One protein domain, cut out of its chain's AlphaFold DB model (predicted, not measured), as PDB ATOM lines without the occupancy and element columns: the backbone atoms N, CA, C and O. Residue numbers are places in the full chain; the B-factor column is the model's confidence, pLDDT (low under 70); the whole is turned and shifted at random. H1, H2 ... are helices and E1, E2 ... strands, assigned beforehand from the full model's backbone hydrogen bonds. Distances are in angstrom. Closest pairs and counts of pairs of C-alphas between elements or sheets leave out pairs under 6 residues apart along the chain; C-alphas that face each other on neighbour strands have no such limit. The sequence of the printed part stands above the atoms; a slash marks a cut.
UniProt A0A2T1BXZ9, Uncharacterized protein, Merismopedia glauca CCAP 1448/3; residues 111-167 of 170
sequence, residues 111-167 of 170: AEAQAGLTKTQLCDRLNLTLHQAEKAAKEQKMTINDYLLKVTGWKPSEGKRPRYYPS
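AT A GLANCE: This is residues 111 to 167 of the 170 residues of an uncharacterized protein of Merismopedia glauca CCAP 1448/3 (UniProt A0A2T1BXZ9). A small two-stranded hairpin, E1 and E2, has two helices, H2 and H4, side by side next to it, and a third helix, H3, crosses their far side. The short helix H1 caps the other end, beyond E2, and the longest axis runs from H1 past the hairpin and the pair H2 and H4 to H3. The printed part has 57 residues with four named helices followed by two named strands, and the sheet, order E1 - E2, is antiparallel. The class is mostly helix. The whole is compact, with a radius of gyration of the C-alphas of 10.6 A, and spans 33 by 22 by 19 A.

IN THESE COORDINATES: Strand E1 is residues 154 to 156, 6.7 A from first to last C-alpha, and E2 is residues 163 to 166, 10.3 A, ending at C-alpha 166 at (-7.614, 23.874, 20.523). H4, residues 144 to 152, measures 11.7 A, and H2, residues 119 to 125, measures 10.1 A. H3, the longest helix, is residues 130 to 139, 14.3 A, and begins at C-alpha 130 at (-20.048, 37.860, 16.377). H1, residues 111 to 115, measures 6.0 A and begins at C-alpha 111 at (-14.718, 17.888, 27.507).

HOW THE PARTS SIT: E1 and E2 form a hairpin, antiparallel at 150 degrees between their directions, with N 155 and O 165 2.8 A apart and N 165 and O 155 2.9 A apart, both within hydrogen-bond range. Residues 117 to 118 form a short antiparallel pairing with residues 163 to 164 of E2. The closest C-alphas of H4 and E1, those of Leu 149 and Lys 155, are 5.8 A apart. Those of H2 and E2, Lys 119 and Arg 163, are 6.9 A apart. H2 and H4 are close but not clearly touching, with C-alphas 122 and 148 closest at 7.9 A; they run the same way at a shallow tilt of 30 degrees. H3 touches H4, closest at the C-alphas of Ala 137 and Ile 144, 5.2 A, and their lines are about perpendicular at 85 degrees. H3 also touches H2, closest at the C-alphas of Cys 123 and Leu 130, 6.3 A, about perpendicular at 82 degrees. At the other end, the closest C-alphas of H1 and E2, those of Ala 113 and Tyr 165, are 6.0 A apart, while H1 is apart from H2, H3, H4 and E1. Every O i to N i+4 pair is within hydrogen-bond range in H1, H2, H3 and H4.

THE WHOLE: The two C-alphas farthest apart, those of Ala 111 and Glu 139, are 33.4 A apart. The printed part has no cut and no long link; E1 to E2, six residues, is short, and the other links are tight. The mean pLDDT of the printed part is 82.6, and residue 160 is under 70.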
ATOM      1  N   ALA A 111     -13.464  18.142  28.212       80.75
ATOM      2  CA  ALA A 111     -14.718  17.888  27.507       80.75
ATOM      3  C   ALA A 111     -14.947  18.883  26.355       80.75
ATOM      4  O   ALA A 111     -15.379  18.490  25.272       80.75
ATOM      5  N   GLU A 112     -14.617  20.163  26.550       80.44
ATOM      6  CA  GLU A 112     -14.703  21.190  25.503       80.44
ATOM      7  C   GLU A 112     -13.636  20.997  24.420       80.44
ATOM      8  O   GLU A 112     -13.924  21.184  23.238       80.44
ATOM      9  N   ALA A 113     -12.433  20.555  24.799       79.12
ATOM     10  CA  ALA A 113     -11.379  20.212  23.847       79.12
ATOM     11  C   ALA A 113     -11.774  19.042  22.932       79.12
ATOM     12  O   ALA A 113     -11.388  19.021  21.764       79.12
ATOM     13  N   GLN A 114     -12.546  18.081  23.449       78.94
ATOM     14  CA  GLN A 114     -13.050  16.936  22.683       78.94
ATOM     15  C   GLN A 114     -14.302  17.275  21.862       78.94
ATOM     16  O   GLN A 114     -14.420  16.836  20.720       78.94
ATOM     17  N   ALA A 115     -15.236  18.053  22.417       82.81
ATOM     18  CA  ALA A 115     -16.499  18.390  21.755       82.81
ATOM     19  C   ALA A 115     -16.372  19.528  20.725       82.81
ATOM     20  O   ALA A 115     -17.219  19.652  19.831       82.81
ATOM     21  N   GLY A 116     -15.343  20.365  20.860       84.06
ATOM     22  CA  GLY A 116     -15.132  21.568  20.063       84.06
ATOM     23  C   GLY A 116     -16.131  22.679  20.395       84.06
ATOM     24  O   GLY A 116     -17.317  22.440  20.647       84.06
ATOM     25  N   LEU A 117     -15.662  23.924  20.349       85.56
ATOM     26  CA  LEU A 117     -16.484  25.108  20.589       85.56
ATOM     27  C   LEU A 117     -17.110  25.616  19.290       85.56
ATOM     28  O   LEU A 117     -16.536  25.528  18.207       85.56
ATOM     29  N   THR A 118     -18.313  26.174  19.375       87.81
ATOM     30  CA  THR A 118     -18.918  26.889  18.244       87.81
ATOM     31  C   THR A 118     -18.307  28.280  18.082       87.81
ATOM     32  O   THR A 118     -17.755  28.844  19.023       87.81
ATOM     33  N   LYS A 119     -18.460  28.870  16.889       84.88
ATOM     34  CA  LYS A 119     -18.026  30.245  16.587       84.88
ATOM     35  C   LYS A 119     -18.522  31.256  17.631       84.88
ATOM     36  O   LYS A 119     -17.751  32.092  18.079       84.88
ATOM     37  N   THR A 120     -19.792  31.154  18.030       83.50
ATOM     38  CA  THR A 120     -20.400  32.044  19.030       83.50
ATOM     39  C   THR A 120     -19.770  31.848  20.401       83.50
ATOM     40  O   THR A 120     -19.310  32.818  20.982       83.50
ATOM     41  N   GLN A 121     -19.632  30.598  20.859       84.31
ATOM     42  CA  GLN A 121     -19.003  30.301  22.151       84.31
ATOM     43  C   GLN A 121     -17.554  30.795  22.214       84.31
ATOM     44  O   GLN A 121     -17.126  31.304  23.242       84.31
ATOM     45  N   LEU A 122     -16.800  30.674  21.118       84.06
ATOM     46  CA  LEU A 122     -15.426  31.166  21.049       84.06
ATOM     47  C   LEU A 122     -15.370  32.702  21.139       84.06
ATOM     48  O   LEU A 122     -14.526  33.246  21.845       84.06
ATOM     49  N   CYS A 123     -16.284  33.400  20.458       83.50
ATOM     50  CA  CYS A 123     -16.417  34.854  20.559       83.50
ATOM     51  C   CYS A 123     -16.841  35.296  21.970       83.50
ATOM     52  O   CYS A 123     -16.276  36.256  22.488       83.50
ATOM     53  N   ASP A 124     -17.753  34.562  22.613       83.19
ATOM     54  CA  ASP A 124     -18.197  34.844  23.982       83.19
ATOM     55  C   ASP A 124     -17.026  34.746  24.971       83.19
ATOM     56  O   ASP A 124     -16.862  35.619  25.820       83.19
ATOM     57  N   ARG A 125     -16.139  33.748  24.817       82.12
ATOM     58  CA  ARG A 125     -14.904  33.634  25.623       82.12
ATOM     59  C   ARG A 125     -13.927  34.792  25.398       82.12
ATOM     60  O   ARG A 125     -13.144  35.104  26.288       82.12
ATOM     61  N   LEU A 126     -13.972  35.429  24.230       79.38
ATOM     62  CA  LEU A 126     -13.186  36.622  23.911       79.38
ATOM     63  C   LEU A 126     -13.872  37.926  24.351       79.38
ATOM     64  O   LEU A 126     -13.341  38.999  24.072       79.38
ATOM     65  N   ASN A 127     -15.038  37.853  25.006       79.25
ATOM     66  CA  ASN A 127     -15.900  39.001  25.296       79.25
ATOM     67  C   ASN A 127     -16.242  39.822  24.035       79.25
ATOM     68  O   ASN A 127     -16.372  41.046  24.082       79.25
ATOM     69  N   LEU A 128     -16.383  39.146  22.889       79.75
ATOM     70  CA  LEU A 128     -16.737  39.749  21.607       79.75
ATOM     71  C   LEU A 128     -18.103  39.262  21.140       79.75
ATOM     72  O   LEU A 128     -18.429  38.082  21.194       79.75
ATOM     73  N   THR A 129     -18.860  40.163  20.531       82.00
ATOM     74  CA  THR A 129     -19.994  39.772  19.692       82.00
ATOM     75  C   THR A 129     -19.503  39.219  18.354       82.00
ATOM     76  O   THR A 129     -18.446  39.599  17.838       82.00
ATOM     77  N   LEU A 130     -20.320  38.372  17.722       80.94
ATOM     78  CA  LEU A 130     -20.048  37.860  16.377       80.94
ATOM     79  C   LEU A 130     -19.779  38.991  15.371       80.94
ATOM     80  O   LEU A 130     -18.847  38.909  14.577       80.94
ATOM     81  N   HIS A 131     -20.558  40.070  15.451       80.88
ATOM     82  CA  HIS A 131     -20.408  41.243  14.597       80.88
ATOM     83  C   HIS A 131     -19.064  41.962  14.814       80.88
ATOM     84  O   HIS A 131     -18.420  42.361  13.845       80.88
ATOM     85  N   GLN A 132     -18.607  42.105  16.064       80.88
ATOM     86  CA  GLN A 132     -17.296  42.694  16.367       80.88
ATOM     87  C   GLN A 132     -16.150  41.843  15.809       80.88
ATOM     88  O   GLN A 132     -15.234  42.388  15.197       80.88
ATOM     89  N   ALA A 133     -16.231  40.516  15.942       81.75
ATOM     90  CA  ALA A 133     -15.251  39.606  15.350       81.75
ATOM     91  C   ALA A 133     -15.254  39.675  13.809       81.75
ATOM     92  O   ALA A 133     -14.195  39.676  13.187       81.75
ATOM     93  N   GLU A 134     -16.427  39.788  13.175       84.69
ATOM     94  CA  GLU A 134     -16.536  39.920  11.712       84.69
ATOM     95  C   GLU A 134     -15.994  41.254  11.208       84.69
ATOM     96  O   GLU A 134     -15.330  41.300  10.171       84.69
ATOM     97  N   LYS A 135     -16.243  42.336  11.947       82.38
ATOM     98  CA  LYS A 135     -15.684  43.654  11.652       82.38
ATOM     99  C   LYS A 135     -14.155  43.637  11.757       82.38
ATOM    100  O   LYS A 135     -13.495  44.052  10.810       82.38
ATOM    101  N   ALA A 136     -13.602  43.076  12.834       82.00
ATOM    102  CA  ALA A 136     -12.157  42.955  13.027       82.00
ATOM    103  C   ALA A 136     -11.488  42.079  11.947       82.00
ATOM    104  O   ALA A 136     -10.424  42.425  11.433       82.00
ATOM    105  N   ALA A 137     -12.134  40.979  11.546       85.69
ATOM    106  CA  ALA A 137     -11.660  40.133  10.451       85.69
ATOM    107  C   ALA A 137     -11.626  40.895   9.112       85.69
ATOM    108  O   ALA A 137     -10.624  40.847   8.395       85.69
ATOM    109  N   LYS A 138     -12.682  41.664   8.802       86.19
ATOM    110  CA  LYS A 138     -12.749  42.510   7.597       86.19
ATOM    111  C   LYS A 138     -11.684  43.605   7.591       86.19
ATOM    112  O   LYS A 138     -11.038  43.802   6.565       86.19
ATOM    113  N   GLU A 139     -11.475  44.284   8.717       84.62
ATOM    114  CA  GLU A 139     -10.433  45.311   8.871       84.62
ATOM    115  C   GLU A 139      -9.029  44.737   8.627       84.62
ATOM    116  O   GLU A 139      -8.185  45.395   8.021       84.62
ATOM    117  N   GLN A 140      -8.801  43.477   9.006       80.56
ATOM    118  CA  GLN A 140      -7.548  42.759   8.756       80.56
ATOM    119  C   GLN A 140      -7.520  41.987   7.421       80.56
ATOM    120  O   GLN A 140      -6.576  41.236   7.179       80.56
ATOM    121  N   LYS A 141      -8.521  42.171   6.545       85.56
ATOM    122  CA  LYS A 141      -8.656  41.495   5.237       85.56
ATOM    123  C   LYS A 141      -8.558  39.961   5.309       85.56
ATOM    124  O   LYS A 141      -8.013  39.331   4.407       85.56
ATOM    125  N   MET A 142      -9.090  39.360   6.369       87.50
ATOM    126  CA  MET A 142      -9.087  37.911   6.586       87.50
ATOM    127  C   MET A 142     -10.501  37.383   6.819       87.50
ATOM    128  O   MET A 142     -11.436  38.151   7.069       87.50
ATOM    129  N   THR A 143     -10.683  36.066   6.728       86.88
ATOM    130  CA  THR A 143     -11.967  35.471   7.100       86.88
ATOM    131  C   THR A 143     -12.107  35.449   8.619       86.88
ATOM    132  O   THR A 143     -11.126  35.484   9.359       86.88
ATOM    133  N   ILE A 144     -13.340  35.368   9.116       84.94
ATOM    134  CA  ILE A 144     -13.563  35.243  10.559       84.94
ATOM    135  C   ILE A 144     -12.917  33.985  11.149       84.94
ATOM    136  O   ILE A 144     -12.458  34.018  12.285       84.94
ATOM    137  N   ASN A 145     -12.836  32.898  10.381       86.62
ATOM    138  CA  ASN A 145     -12.180  31.676  10.831       86.62
ATOM    139  C   ASN A 145     -10.671  31.908  11.020       86.62
ATOM    140  O   ASN A 145     -10.117  31.480  12.028       86.62
ATOM    141  N   ASP A 146     -10.033  32.642  10.102       84.75
ATOM    142  CA  ASP A 146      -8.610  32.998  10.191       84.75
ATOM    143  C   ASP A 146      -8.343  33.979  11.335       84.75
ATOM    144  O   ASP A 146      -7.350  33.850  12.049       84.75
ATOM    145  N   TYR A 147      -9.251  34.937  11.544       86.56
ATOM    146  CA  TYR A 147      -9.183  35.866  12.670       86.56
ATOM    147  C   TYR A 147      -9.267  35.121  14.004       86.56
ATOM    148  O   TYR A 147      -8.413  35.306  14.868       86.56
ATOM    149  N   LEU A 148     -10.248  34.229  14.160       85.88
ATOM    150  CA  LEU A 148     -10.396  33.437  15.378       85.88
ATOM    151  C   LEU A 148      -9.214  32.484  15.573       85.88
ATOM    152  O   LEU A 148      -8.717  32.386  16.691       85.88
ATOM    153  N   LEU A 149      -8.685  31.865  14.516       86.69
ATOM    154  CA  LEU A 149      -7.459  31.066  14.593       86.69
ATOM    155  C   LEU A 149      -6.257  31.907  15.048       86.69
ATOM    156  O   LEU A 149      -5.499  31.474  15.907       86.69
ATOM    157  N   LYS A 150      -6.087  33.120  14.514       83.75
ATOM    158  CA  LYS A 150      -4.986  34.025  14.874       83.75
ATOM    159  C   LYS A 150      -5.072  34.498  16.327       83.75
ATOM    160  O   LYS A 150      -4.051  34.597  17.003       83.75
ATOM    161  N   VAL A 151      -6.279  34.808  16.791       84.94
ATOM    162  CA  VAL A 151      -6.516  35.361  18.129       84.94
ATOM    163  C   VAL A 151      -6.561  34.273  19.196       84.94
ATOM    164  O   VAL A 151      -6.126  34.516  20.307       84.94
ATOM    165  N   THR A 152      -7.040  33.071  18.888       83.88
ATOM    166  CA  THR A 152      -7.227  32.015  19.903       83.88
ATOM    167  C   THR A 152      -6.249  30.856  19.754       83.88
ATOM    168  O   THR A 152      -5.988  30.129  20.704       83.88
ATOM    169  N   GLY A 153      -5.702  30.637  18.558       82.25
ATOM    170  CA  GLY A 153      -4.977  29.415  18.217       82.25
ATOM    171  C   GLY A 153      -5.886  28.203  17.975       82.25
ATOM    172  O   GLY A 153      -5.373  27.106  17.775       82.25
ATOM    173  N   TRP A 154      -7.214  28.356  17.978       87.38
ATOM    174  CA  TRP A 154      -8.145  27.248  17.755       87.38
ATOM    175  C   TRP A 154      -8.421  27.035  16.264       87.38
ATOM    176  O   TRP A 154      -8.764  27.969  15.539       87.38
ATOM    177  N   LYS A 155      -8.304  25.787  15.801       85.31
ATOM    178  CA  LYS A 155      -8.501  25.408  14.397       85.31
ATOM    179  C   LYS A 155      -9.966  25.077  14.104       85.31
ATOM    180  O   LYS A 155     -10.560  24.295  14.849       85.31
ATOM    181  N   PRO A 156     -10.545  25.620  13.020       88.44
ATOM    182  CA  PRO A 156     -11.892  25.271  12.590       88.44
ATOM    183  C   PRO A 156     -11.928  23.874  11.946       88.44
ATOM    184  O   PRO A 156     -10.992  23.465  11.264       88.44
ATOM    185  N   SER A 157     -13.037  23.162  12.121       82.69
ATOM    186  CA  SER A 157     -13.336  21.904  11.437       82.69
ATOM    187  C   SER A 157     -13.856  22.144  10.025       82.69
ATOM    188  O   SER A 157     -14.534  23.138   9.765       82.69
ATOM    189  N   GLU A 158     -13.647  21.191   9.122       74.06
ATOM    190  CA  GLU A 158     -14.217  21.266   7.777       74.06
ATOM    191  C   GLU A 158     -15.739  21.035   7.818       74.06
ATOM    192  O   GLU A 158     -16.222  20.025   8.332       74.06
ATOM    193  N   GLY A 159     -16.525  22.000   7.328       70.06
ATOM    194  CA  GLY A 159     -17.983  21.881   7.238       70.06
ATOM    195  C   GLY A 159     -18.733  23.216   7.176       70.06
ATOM    196  O   GLY A 159     -18.185  24.278   7.457       70.06
ATOM    197  N   LYS A 160     -20.035  23.163   6.847       65.00
ATOM    198  CA  LYS A 160     -20.923  24.349   6.779       65.00
ATOM    199  C   LYS A 160     -21.135  25.043   8.136       65.00
ATOM    200  O   LYS A 160     -21.541  26.200   8.174       65.00
ATOM    201  N   ARG A 161     -20.899  24.335   9.244       72.44
ATOM    202  CA  ARG A 161     -20.946  24.849  10.622       72.44
ATOM    203  C   ARG A 161     -19.684  24.385  11.357       72.44
ATOM    204  O   ARG A 161     -19.737  23.356  12.028       72.44
ATOM    205  N   PRO A 162     -18.552  25.084  11.172       78.75
ATOM    206  CA  PRO A 162     -17.280  24.654  11.731       78.75
ATOM    207  C   PRO A 162     -17.311  24.723  13.261       78.75
ATOM    208  O   PRO A 162     -17.760  25.718  13.839       78.75
ATOM    209  N   ARG A 163     -16.825  23.661  13.905       85.56
ATOM    210  CA  ARG A 163     -16.448  23.668  15.322       85.56
ATOM    211  C   ARG A 163     -14.960  23.961  15.436       85.56
ATOM    212  O   ARG A 163     -14.187  23.570  14.571       85.56
ATOM    213  N   TYR A 164     -14.574  24.655  16.488       87.19
ATOM    214  CA  TYR A 164     -13.208  25.056  16.764       87.19
ATOM    215  C   TYR A 164     -12.620  24.103  17.791       87.19
ATOM    216  O   TYR A 164     -13.257  23.826  18.808       87.19
ATOM    217  N   TYR A 165     -11.401  23.639  17.545       86.81
ATOM    218  CA  TYR A 165     -10.654  22.779  18.457       86.81
ATOM    219  C   TYR A 165      -9.349  23.464  18.861       86.81
ATOM    220  O   TYR A 165      -8.738  24.122  18.011       86.81
ATOM    221  N   PRO A 166      -8.893  23.316  20.115       83.75
ATOM    222  CA  PRO A 166      -7.614  23.874  20.523       83.75
ATOM    223  C   PRO A 166      -6.514  23.229  19.676       83.75
ATOM    224  O   PRO A 166      -6.486  22.007  19.499       83.75
ATOM    225  N   SER A 167      -5.616  24.039  19.110       74.00
ATOM    226  CA  SER A 167      -4.418  23.476  18.492       74.00
ATOM    227  C   SER A 167      -3.614  22.817  19.600       74.00
ATOM    228  O   SER A 167      -3.133  23.509  20.491       74.00
TER     229      SER A 167